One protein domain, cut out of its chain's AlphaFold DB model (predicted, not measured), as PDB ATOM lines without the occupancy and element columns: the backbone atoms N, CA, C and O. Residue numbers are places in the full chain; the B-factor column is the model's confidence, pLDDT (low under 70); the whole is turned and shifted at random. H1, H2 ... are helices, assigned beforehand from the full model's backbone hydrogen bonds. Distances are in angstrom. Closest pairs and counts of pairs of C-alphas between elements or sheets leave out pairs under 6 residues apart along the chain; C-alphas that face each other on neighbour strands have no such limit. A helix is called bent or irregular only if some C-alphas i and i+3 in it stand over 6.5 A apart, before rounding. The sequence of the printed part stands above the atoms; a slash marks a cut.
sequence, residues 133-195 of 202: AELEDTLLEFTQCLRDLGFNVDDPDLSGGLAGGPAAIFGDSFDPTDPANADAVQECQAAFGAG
ATOM      1  N   ALA A 133     -28.260  32.271 -37.393       76.94
ATOM      2  CA  ALA A 133     -28.453  31.557 -38.656       76.94
ATOM      3  C   ALA A 133     -27.213  31.614 -39.578       76.94
ATOM      4  O   ALA A 133     -26.849  30.606 -40.171       76.94
ATOM      5  N   GLU A 134     -26.534  32.764 -39.676       79.06
ATOM      6  CA  GLU A 134     -25.306  32.900 -40.481       79.06
ATOM      7  C   GLU A 134     -24.131  32.150 -39.826       79.06
ATOM      8  O   GLU A 134     -23.292  31.558 -40.512       79.06
ATOM      9  N   LEU A 135     -24.102  32.117 -38.489       78.31
ATOM     10  CA  LEU A 135     -23.141  31.333 -37.719       78.31
ATOM     11  C   LEU A 135     -23.383  29.818 -37.854       78.31
ATOM     12  O   LEU A 135     -22.426  29.089 -38.096       78.31
ATOM     13  N   GLU A 136     -24.633  29.356 -37.742       79.75
ATOM     14  CA  GLU A 136     -25.049  27.963 -37.964       79.75
ATOM     15  C   GLU A 136     -24.673  27.500 -39.374       79.75
ATOM     16  O   GLU A 136     -24.000  26.479 -39.503       79.75
ATOM     17  N   ASP A 137     -25.014  28.269 -40.415       83.62
ATOM     18  CA  ASP A 137     -24.660  27.954 -41.806       83.62
ATOM     19  C   ASP A 137     -23.131  27.841 -41.986       83.62
ATOM     20  O   ASP A 137     -22.635  26.830 -42.487       83.62
ATOM     21  N   THR A 138     -22.357  28.822 -41.498       81.88
ATOM     22  CA  THR A 138     -20.878  28.815 -41.576       81.88
ATOM     23  C   THR A 138     -20.265  27.588 -40.888       81.88
ATOM     24  O   THR A 138     -19.297  26.985 -41.359       81.88
ATOM     25  N   LEU A 139     -20.822  27.209 -39.742       83.38
ATOM     26  CA  LEU A 139     -20.330  26.126 -38.899       83.38
ATOM     27  C   LEU A 139     -20.748  24.745 -39.435       83.38
ATOM     28  O   LEU A 139     -20.001  23.766 -39.327       83.38
ATOM     29  N   LEU A 140     -21.909  24.681 -40.086       86.50
ATOM     30  CA  LEU A 140     -22.392  23.528 -40.833       86.50
ATOM     31  C   LEU A 140     -21.550  23.291 -42.101       86.50
ATOM     32  O   LEU A 140     -21.229  22.144 -42.409       86.50
ATOM     33  N   GLU A 141     -21.124  24.339 -42.810       87.38
ATOM     34  CA  GLU A 141     -20.158  24.214 -43.915       87.38
ATOM     35  C   GLU A 141     -18.786  23.720 -43.418       87.38
ATOM     36  O   GLU A 141     -18.177  22.831 -44.024       87.38
ATOM     37  N   PHE A 142     -18.311  24.217 -42.271       87.31
ATOM     38  CA  PHE A 142     -17.051  23.761 -41.675       87.31
ATOM     39  C   PHE A 142     -17.090  22.280 -41.253       87.31
ATOM     40  O   PHE A 142     -16.156  21.526 -41.545       87.31
ATOM     41  N   THR A 143     -18.181  21.824 -40.629       88.31
ATOM     42  CA  THR A 143     -18.361  20.400 -40.283       88.31
ATOM     43  C   THR A 143     -18.568  19.513 -41.515       88.31
ATOM     44  O   THR A 143     -18.096  18.373 -41.530       88.31
ATOM     45  N   GLN A 144     -19.170  20.024 -42.595       88.56
ATOM     46  CA  GLN A 144     -19.203  19.328 -43.887       88.56
ATOM     47  C   GLN A 144     -17.797  19.076 -44.443       88.56
ATOM     48  O   GLN A 144     -17.483  17.930 -44.764       88.56
ATOM     49  N   CYS A 145     -16.928  20.091 -44.461       91.62
ATOM     50  CA  CYS A 145     -15.539  19.936 -44.900       91.62
ATOM     51  C   CYS A 145     -14.780  18.867 -44.090       91.62
ATOM     52  O   CYS A 145     -14.109  18.003 -44.658       91.62
ATOM     53  N   LEU A 146     -14.934  18.853 -42.762       89.44
ATOM     54  CA  LEU A 146     -14.319  17.828 -41.911       89.44
ATOM     55  C   LEU A 146     -14.874  16.418 -42.188       89.44
ATOM     56  O   LEU A 146     -14.103  15.453 -42.205       89.44
ATOM     57  N   ARG A 147     -16.178  16.283 -42.473       90.81
ATOM     58  CA  ARG A 147     -16.783  15.013 -42.917       90.81
ATOM     59  C   ARG A 147     -16.240  14.541 -44.269       90.81
ATOM     60  O   ARG A 147     -15.983  13.346 -44.414       90.81
ATOM     61  N   ASP A 148     -15.985  15.445 -45.211       90.75
ATOM     62  CA  ASP A 148     -15.376  15.116 -46.509       90.75
ATOM     63  C   ASP A 148     -13.904  14.680 -46.380       90.75
ATOM     64  O   ASP A 148     -13.456  13.776 -47.090       90.75
ATOM     65  N   LEU A 149     -13.168  15.239 -45.409       89.50
ATOM     66  CA  LEU A 149     -11.831  14.772 -45.010       89.50
ATOM     67  C   LEU A 149     -11.854  13.443 -44.219       89.50
ATOM     68  O   LEU A 149     -10.800  12.856 -43.963       89.50
ATOM     69  N   GLY A 150     -13.039  12.928 -43.875       87.00
ATOM     70  CA  GLY A 150     -13.241  11.622 -43.243       87.00
ATOM     71  C   GLY A 150     -13.352  11.636 -41.715       87.00
ATOM     72  O   GLY A 150     -13.315  10.563 -41.106       87.00
ATOM     73  N   PHE A 151     -13.499  12.805 -41.087       86.62
ATOM     74  CA  PHE A 151     -13.764  12.923 -39.652       86.62
ATOM     75  C   PHE A 151     -15.258  12.751 -39.356       86.62
ATOM     76  O   PHE A 151     -16.115  13.270 -40.068       86.62
ATOM     77  N   ASN A 152     -15.588  12.042 -38.276       83.25
ATOM     78  CA  ASN A 152     -16.967  11.938 -37.802       83.25
ATOM     79  C   ASN A 152     -17.275  13.111 -36.860       83.25
ATOM     80  O   ASN A 152     -17.279  12.936 -35.644       83.25
ATOM     81  N   VAL A 153     -17.499  14.295 -37.431       83.81
ATOM     82  CA  VAL A 153     -18.114  15.424 -36.719       83.81
ATOM     83  C   VAL A 153     -19.631  15.323 -36.786       83.81
ATOM     84  O   VAL A 153     -20.196  15.027 -37.846       83.81
ATOM     85  N   ASP A 154     -20.264  15.578 -35.648       83.44
ATOM     86  CA  ASP A 154     -21.701  15.800 -35.556       83.44
ATOM     87  C   ASP A 154     -22.041  17.212 -36.088       83.44
ATOM     88  O   ASP A 154     -21.159  18.065 -36.227       83.44
ATOM     89  N   ASP A 155     -23.302  17.447 -36.456       81.12
ATOM     90  CA  ASP A 155     -23.746  18.773 -36.907       81.12
ATOM     91  C   ASP A 155     -23.839  19.734 -35.702       81.12
ATOM     92  O   ASP A 155     -24.258  19.304 -34.623       81.12
ATOM     93  N   PRO A 156     -23.462  21.018 -35.853       73.56
ATOM     94  CA  PRO A 156     -23.442  21.965 -34.744       73.56
ATOM     95  C   PRO A 156     -24.857  22.309 -34.265       73.56
ATOM     96  O   PRO A 156     -25.733  22.622 -35.070       73.56
ATOM     97  N   ASP A 157     -25.059  22.314 -32.948       73.62
ATOM     98  CA  ASP A 157     -26.309  22.730 -32.305       73.62
ATOM     99  C   ASP A 157     -26.051  23.962 -31.427       73.62
ATOM    100  O   ASP A 157     -25.444  23.867 -30.360       73.62
ATOM    101  N   LEU A 158     -26.507  25.132 -31.882       71.25
ATOM    102  CA  LEU A 158     -26.352  26.388 -31.146       71.25
ATOM    103  C   LEU A 158     -27.520  26.671 -30.188       71.25
ATOM    104  O   LEU A 158     -27.541  27.723 -29.550       71.25
ATOM    105  N   SER A 159     -28.469  25.743 -30.015       65.81
ATOM    106  CA  SER A 159     -29.626  25.948 -29.129       65.81
ATOM    107  C   SER A 159     -29.264  26.123 -27.645       65.81
ATOM    108  O   SER A 159     -30.060  26.683 -26.892       65.81
ATOM    109  N   GLY A 160     -28.063  25.697 -27.235       62.28
ATOM    110  CA  GLY A 160     -27.469  25.960 -25.915       62.28
ATOM    111  C   GLY A 160     -26.510  27.163 -25.855       62.28
ATOM    112  O   GLY A 160     -25.891  27.391 -24.816       62.28
ATOM    113  N   GLY A 161     -26.354  27.917 -26.947       63.03
ATOM    114  CA  GLY A 161     -25.381  29.004 -27.076       63.03
ATOM    115  C   GLY A 161     -23.918  28.534 -27.140       63.03
ATOM    116  O   GLY A 161     -23.609  27.345 -27.109       63.03
ATOM    117  N   LEU A 162     -22.979  29.485 -27.219       64.38
ATOM    118  CA  LEU A 162     -21.544  29.180 -27.391       64.38
ATOM    119  C   LEU A 162     -20.796  28.905 -26.069       64.38
ATOM    120  O   LEU A 162     -19.581  28.699 -26.072       64.38
ATOM    121  N   ALA A 163     -21.500  28.908 -24.932       56.44
ATOM    122  CA  ALA A 163     -20.906  28.857 -23.594       56.44
ATOM    123  C   ALA A 163     -20.120  27.561 -23.308       56.44
ATOM    124  O   ALA A 163     -19.148  27.584 -22.558       56.44
ATOM    125  N   GLY A 164     -20.490  26.441 -23.942       59.47
ATOM    126  CA  GLY A 164     -19.788  25.156 -23.808       59.47
ATOM    127  C   GLY A 164     -18.517  25.011 -24.664       59.47
ATOM    128  O   GLY A 164     -17.925  23.930 -24.711       59.47
ATOM    129  N   GLY A 165     -18.088  26.074 -25.354       63.53
ATOM    130  CA  GLY A 165     -16.858  26.084 -26.144       63.53
ATOM    131  C   GLY A 165     -16.866  25.104 -27.330       63.53
ATOM    132  O   GLY A 165     -17.929  24.682 -27.789       63.53
ATOM    133  N   PRO A 166     -15.687  24.713 -27.853       59.84
ATOM    134  CA  PRO A 166     -15.603  23.914 -29.077       59.84
ATOM    135  C   PRO A 166     -16.260  22.530 -28.971       59.84
ATOM    136  O   PRO A 166     -16.749  22.021 -29.973       59.84
ATOM    137  N   ALA A 167     -16.310  21.934 -27.776       62.75
ATOM    138  CA  ALA A 167     -16.930  20.626 -27.558       62.75
ATOM    139  C   ALA A 167     -18.465  20.673 -27.654       62.75
ATOM    140  O   ALA A 167     -19.067  19.754 -28.199       62.75
ATOM    141  N   ALA A 168     -19.106  21.760 -27.202       64.00
ATOM    142  CA  ALA A 168     -20.544  21.962 -27.420       64.00
ATOM    143  C   ALA A 168     -20.890  22.232 -28.895       64.00
ATOM    144  O   ALA A 168     -22.014  22.001 -29.319       64.00
ATOM    145  N   ILE A 169     -19.910  22.695 -29.673       69.25
ATOM    146  CA  ILE A 169     -20.057  23.048 -31.085       69.25
ATOM    147  C   ILE A 169     -19.790  21.855 -32.030       69.25
ATOM    148  O   ILE A 169     -20.489  21.710 -33.028       69.25
ATOM    149  N   PHE A 170     -18.792  21.011 -31.743       73.12
ATOM    150  CA  PHE A 170     -18.368  19.898 -32.619       73.12
ATOM    151  C   PHE A 170     -18.634  18.495 -32.041       73.12
ATOM    152  O   PHE A 170     -18.349  17.491 -32.700       73.12
ATOM    153  N   GLY A 171     -19.185  18.424 -30.825       72.00
ATOM    154  CA  GLY A 171     -19.443  17.193 -30.080       72.00
ATOM    155  C   GLY A 171     -18.189  16.559 -29.465       72.00
ATOM    156  O   GLY A 171     -17.053  16.928 -29.760       72.00
ATOM    157  N   ASP A 172     -18.386  15.526 -28.639       73.44
ATOM    158  CA  ASP A 172     -17.294  14.715 -28.067       73.44
ATOM    159  C   ASP A 172     -16.496  13.922 -29.127       73.44
ATOM    160  O   ASP A 172     -15.432  13.367 -28.843       73.44
ATOM    161  N   SER A 173     -17.031  13.818 -30.349       74.00
ATOM    162  CA  SER A 173     -16.491  13.002 -31.442       74.00
ATOM    163  C   SER A 173     -15.252  13.613 -32.116       74.00
ATOM    164  O   SER A 173     -14.500  12.887 -32.776       74.00
ATOM    165  N   PHE A 174     -15.025  14.925 -31.971       81.88
ATOM    166  CA  PHE A 174     -13.946  15.653 -32.643       81.88
ATOM    167  C   PHE A 174     -13.423  16.821 -31.798       81.88
ATOM    168  O   PHE A 174     -14.129  17.791 -31.545       81.88
ATOM    169  N   ASP A 175     -12.145  16.765 -31.425       82.69
ATOM    170  CA  ASP A 175     -11.460  17.865 -30.744       82.69
ATOM    171  C   ASP A 175     -10.702  18.738 -31.770       82.69
ATOM    172  O   ASP A 175      -9.683  18.290 -32.309       82.69
ATOM    173  N   PRO A 176     -11.139  19.980 -32.057       77.38
ATOM    174  CA  PRO A 176     -10.428  20.883 -32.967       77.38
ATOM    175  C   PRO A 176      -9.107  21.420 -32.388       77.38
ATOM    176  O   PRO A 176      -8.349  22.073 -33.107       77.38
ATOM    177  N   THR A 177      -8.833  21.186 -31.100       82.00
ATOM    178  CA  THR A 177      -7.588  21.572 -30.424       82.00
ATOM    179  C   THR A 177      -6.551  20.444 -30.384       82.00
ATOM    180  O   THR A 177      -5.381  20.709 -30.091       82.00
ATOM    181  N   ASP A 178      -6.928  19.208 -30.744       85.06
ATOM    182  CA  ASP A 178      -5.987  18.091 -30.862       85.06
ATOM    183  C   ASP A 178      -5.004  18.351 -32.027       85.06
ATOM    184  O   ASP A 178      -5.430  18.527 -33.176       85.06
ATOM    185  N   PRO A 179      -3.675  18.343 -31.792       87.19
ATOM    186  CA  PRO A 179      -2.683  18.490 -32.855       87.19
ATOM    187  C   PRO A 179      -2.764  17.419 -33.957       87.19
ATOM    188  O   PRO A 179      -2.220  17.646 -35.036       87.19
ATOM    189  N   ALA A 180      -3.423  16.277 -33.733       87.19
ATOM    190  CA  ALA A 180      -3.709  15.284 -34.772       87.19
ATOM    191  C   ALA A 180      -4.752  15.764 -35.800       87.19
ATOM    192  O   ALA A 180      -4.725  15.316 -36.946       87.19
ATOM    193  N   ASN A 181      -5.636  16.684 -35.404       86.69
ATOM    194  CA  ASN A 181      -6.706  17.237 -36.237       86.69
ATOM    195  C   ASN A 181      -6.324  18.598 -36.851       86.69
ATOM    196  O   ASN A 181      -6.990  19.065 -37.773       86.69
ATOM    197  N   ALA A 182      -5.239  19.222 -36.374       87.62
ATOM    198  CA  ALA A 182      -4.828  20.579 -36.737       87.62
ATOM    199  C   ALA A 182      -4.654  20.814 -38.249       87.62
ATOM    200  O   ALA A 182      -5.031  21.880 -38.732       87.62
ATOM    201  N   ASP A 183      -4.135  19.837 -39.003       90.12
ATOM    202  CA  ASP A 183      -3.991  19.949 -40.464       90.12
ATOM    203  C   ASP A 183      -5.366  20.026 -41.159       90.12
ATOM    204  O   ASP A 183      -5.568  20.865 -42.033       90.12
ATOM    205  N   ALA A 184      -6.340  19.215 -40.727       87.19
ATOM    206  CA  ALA A 184      -7.699  19.207 -41.275       87.19
ATOM    207  C   ALA A 184      -8.499  20.454 -40.867       87.19
ATOM    208  O   ALA A 184      -9.182  21.058 -41.694       87.19
ATOM    209  N   VAL A 185      -8.354  20.888 -39.609       87.56
ATOM    210  CA  VAL A 185      -8.896  22.165 -39.123       87.56
ATOM    211  C   VAL A 185      -8.331  23.325 -39.943       87.56
ATOM    212  O   VAL A 185      -9.095  24.183 -40.374       87.56
ATOM    213  N   GLN A 186      -7.021  23.340 -40.211       88.50
ATOM    214  CA  GLN A 186      -6.378  24.364 -41.035       88.50
ATOM    215  C   GLN A 186      -6.828  24.310 -42.500       88.50
ATOM    216  O   GLN A 186      -7.044  25.368 -43.086       88.50
ATOM    217  N   GLU A 187      -6.972  23.125 -43.095       88.94
ATOM    218  CA  GLU A 187      -7.429  22.966 -44.482       88.94
ATOM    219  C   GLU A 187      -8.853  23.510 -44.656       88.94
ATOM    220  O   GLU A 187      -9.085  24.365 -45.514       88.94
ATOM    221  N   CYS A 188      -9.773  23.125 -43.767       87.69
ATOM    222  CA  CYS A 188     -11.130  23.660 -43.763       87.69
ATOM    223  C   CYS A 188     -11.148  25.166 -43.446       87.69
ATOM    224  O   CYS A 188     -11.729  25.936 -44.203       87.69
ATOM    225  N   GLN A 189     -10.440  25.642 -42.414       84.31
ATOM    226  CA  GLN A 189     -10.342  27.084 -42.121       84.31
ATOM    227  C   GLN A 189      -9.762  27.894 -43.289       84.31
ATOM    228  O   GLN A 189     -10.187  29.026 -43.510       84.31
ATOM    229  N   ALA A 190      -8.815  27.347 -44.054       81.12
ATOM    230  CA  ALA A 190      -8.257  28.016 -45.225       81.12
ATOM    231  C   ALA A 190      -9.278  28.137 -46.369       81.12
ATOM    232  O   ALA A 190      -9.264  29.150 -47.072       81.12
ATOM    233  N   ALA A 191     -10.183  27.162 -46.517       66.31
ATOM    234  CA  ALA A 191     -11.278  27.208 -47.486       66.31
ATOM    235  C   ALA A 191     -12.300  28.323 -47.193       66.31
ATOM    236  O   ALA A 191     -12.878  28.850 -48.134       66.31
ATOM    237  N   PHE A 192     -12.469  28.726 -45.925       67.31
ATOM    238  CA  PHE A 192     -13.356  29.835 -45.526       67.31
ATOM    239  C   PHE A 192     -12.612  31.174 -45.327       67.31
ATOM    240  O   PHE A 192     -13.166  32.249 -45.551       67.31
ATOM    241  N   GLY A 193     -11.338  31.135 -44.925       53.09
ATOM    242  CA  GLY A 193     -10.541  32.313 -44.559       53.09
ATOM    243  C   GLY A 193      -9.755  32.975 -45.699       53.09
ATOM    244  O   GLY A 193      -9.290  34.104 -45.538       53.09
ATOM    245  N   ALA A 194      -9.582  32.306 -46.847       41.75
ATOM    246  CA  ALA A 194      -8.869  32.852 -48.013       41.75
ATOM    247  C   ALA A 194      -9.795  33.448 -49.097       41.75
ATOM    248  O   ALA A 194      -9.317  34.052 -50.061       41.75
ATOM    249  N   GLY A 195     -11.107  33.285 -48.936       43.47
ATOM    250  CA  GLY A 195     -12.159  33.680 -49.868       43.47
ATOM    251  C   GLY A 195     -13.405  32.839 -49.596       43.47
ATOM    252  O   GLY A 195     -13.271  31.707 -49.156       43.47
TER     253      GLY A 195
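Overview. This is residues 133 to 195 of the 202 residues of an uncharacterized protein of Acidimicrobiia bacterium (UniProt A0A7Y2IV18). Two helices, H1 and H3, meet as a V: residues 142 to 146 in the later part of H1 pack on residues 184 to 189 of H3, and the V opens toward the start of H1 and the end of H3. A short, irregular third helix, H2, lies beside H1 across a gap and runs roughly the same way, reached by a long loop that leads from the end of H1 back to the start of H2; a second long loop leads from H2 to the start of H3. The printed part has 63 residues with three named helices, in the order H1, H2, H3, and no named strand; the class is all helix. The whole is compact, with a radius of gyration of the C-alphas of 11.2 A, and spans 28 by 25 by 17 A.

Along the chain. The longest helix, H1, holds residues 133 to 148 and measures 22.4 A from first to last C-alpha; it begins at C-alpha 133, (-28.453, 31.557, -38.656), and ends at C-alpha 148, (-15.376, 15.116, -46.509). H3 holds residues 182 to 193, 15.2 A long, and its last C-alpha, 193, is at (-10.541, 32.313, -44.559). H2 holds residues 162 to 170, 11.1 A long. H2 is irregular: C-alphas 163 and 166 are 9.1 A apart, against about 5 A in a regular helix, and its line is a rough one.

Arrangement. H1 touches H3, with residues 142 to 146 of H1 and residues 184 to 189 of H3 alone. Their closest C-alphas are those of Cys 145 and Cys 188, 5.9 A apart. H1 and H3 run opposite ways at a steep tilt of 46 degrees, with centres 11.8 A apart. H1 and H2 are close but not clearly touching: the closest C-alphas are those of Thr 143 and Phe 170, 7.7 A apart. These two run the same way at a shallow tilt of 26 degrees, with centres 13.9 A apart. H2 and H3 are apart. In H1 and H3 every O i to N i+4 pair is within hydrogen-bond range. In H2 2 of 5 such pairs are within range, beside 3 of 6 O i to N i+3 pairs.

Size, cuts and confidence. The two C-alphas farthest apart are those of Ala 133 and Ala 180, at 29.9 A, and the first and last printed C-alphas, of Ala 133 and Gly 195, are 19.9 A apart. The printed part has no cut. Both links are long: 13 residues, 149 to 161, between H1 and H2, and 11 residues between H2 and H3. The mean pLDDT of the printed part is 77.5, and it is under 70 at residues 159 to 169 and 191 to 195, 16 residues of this predicted model; the mean of H2 is 64.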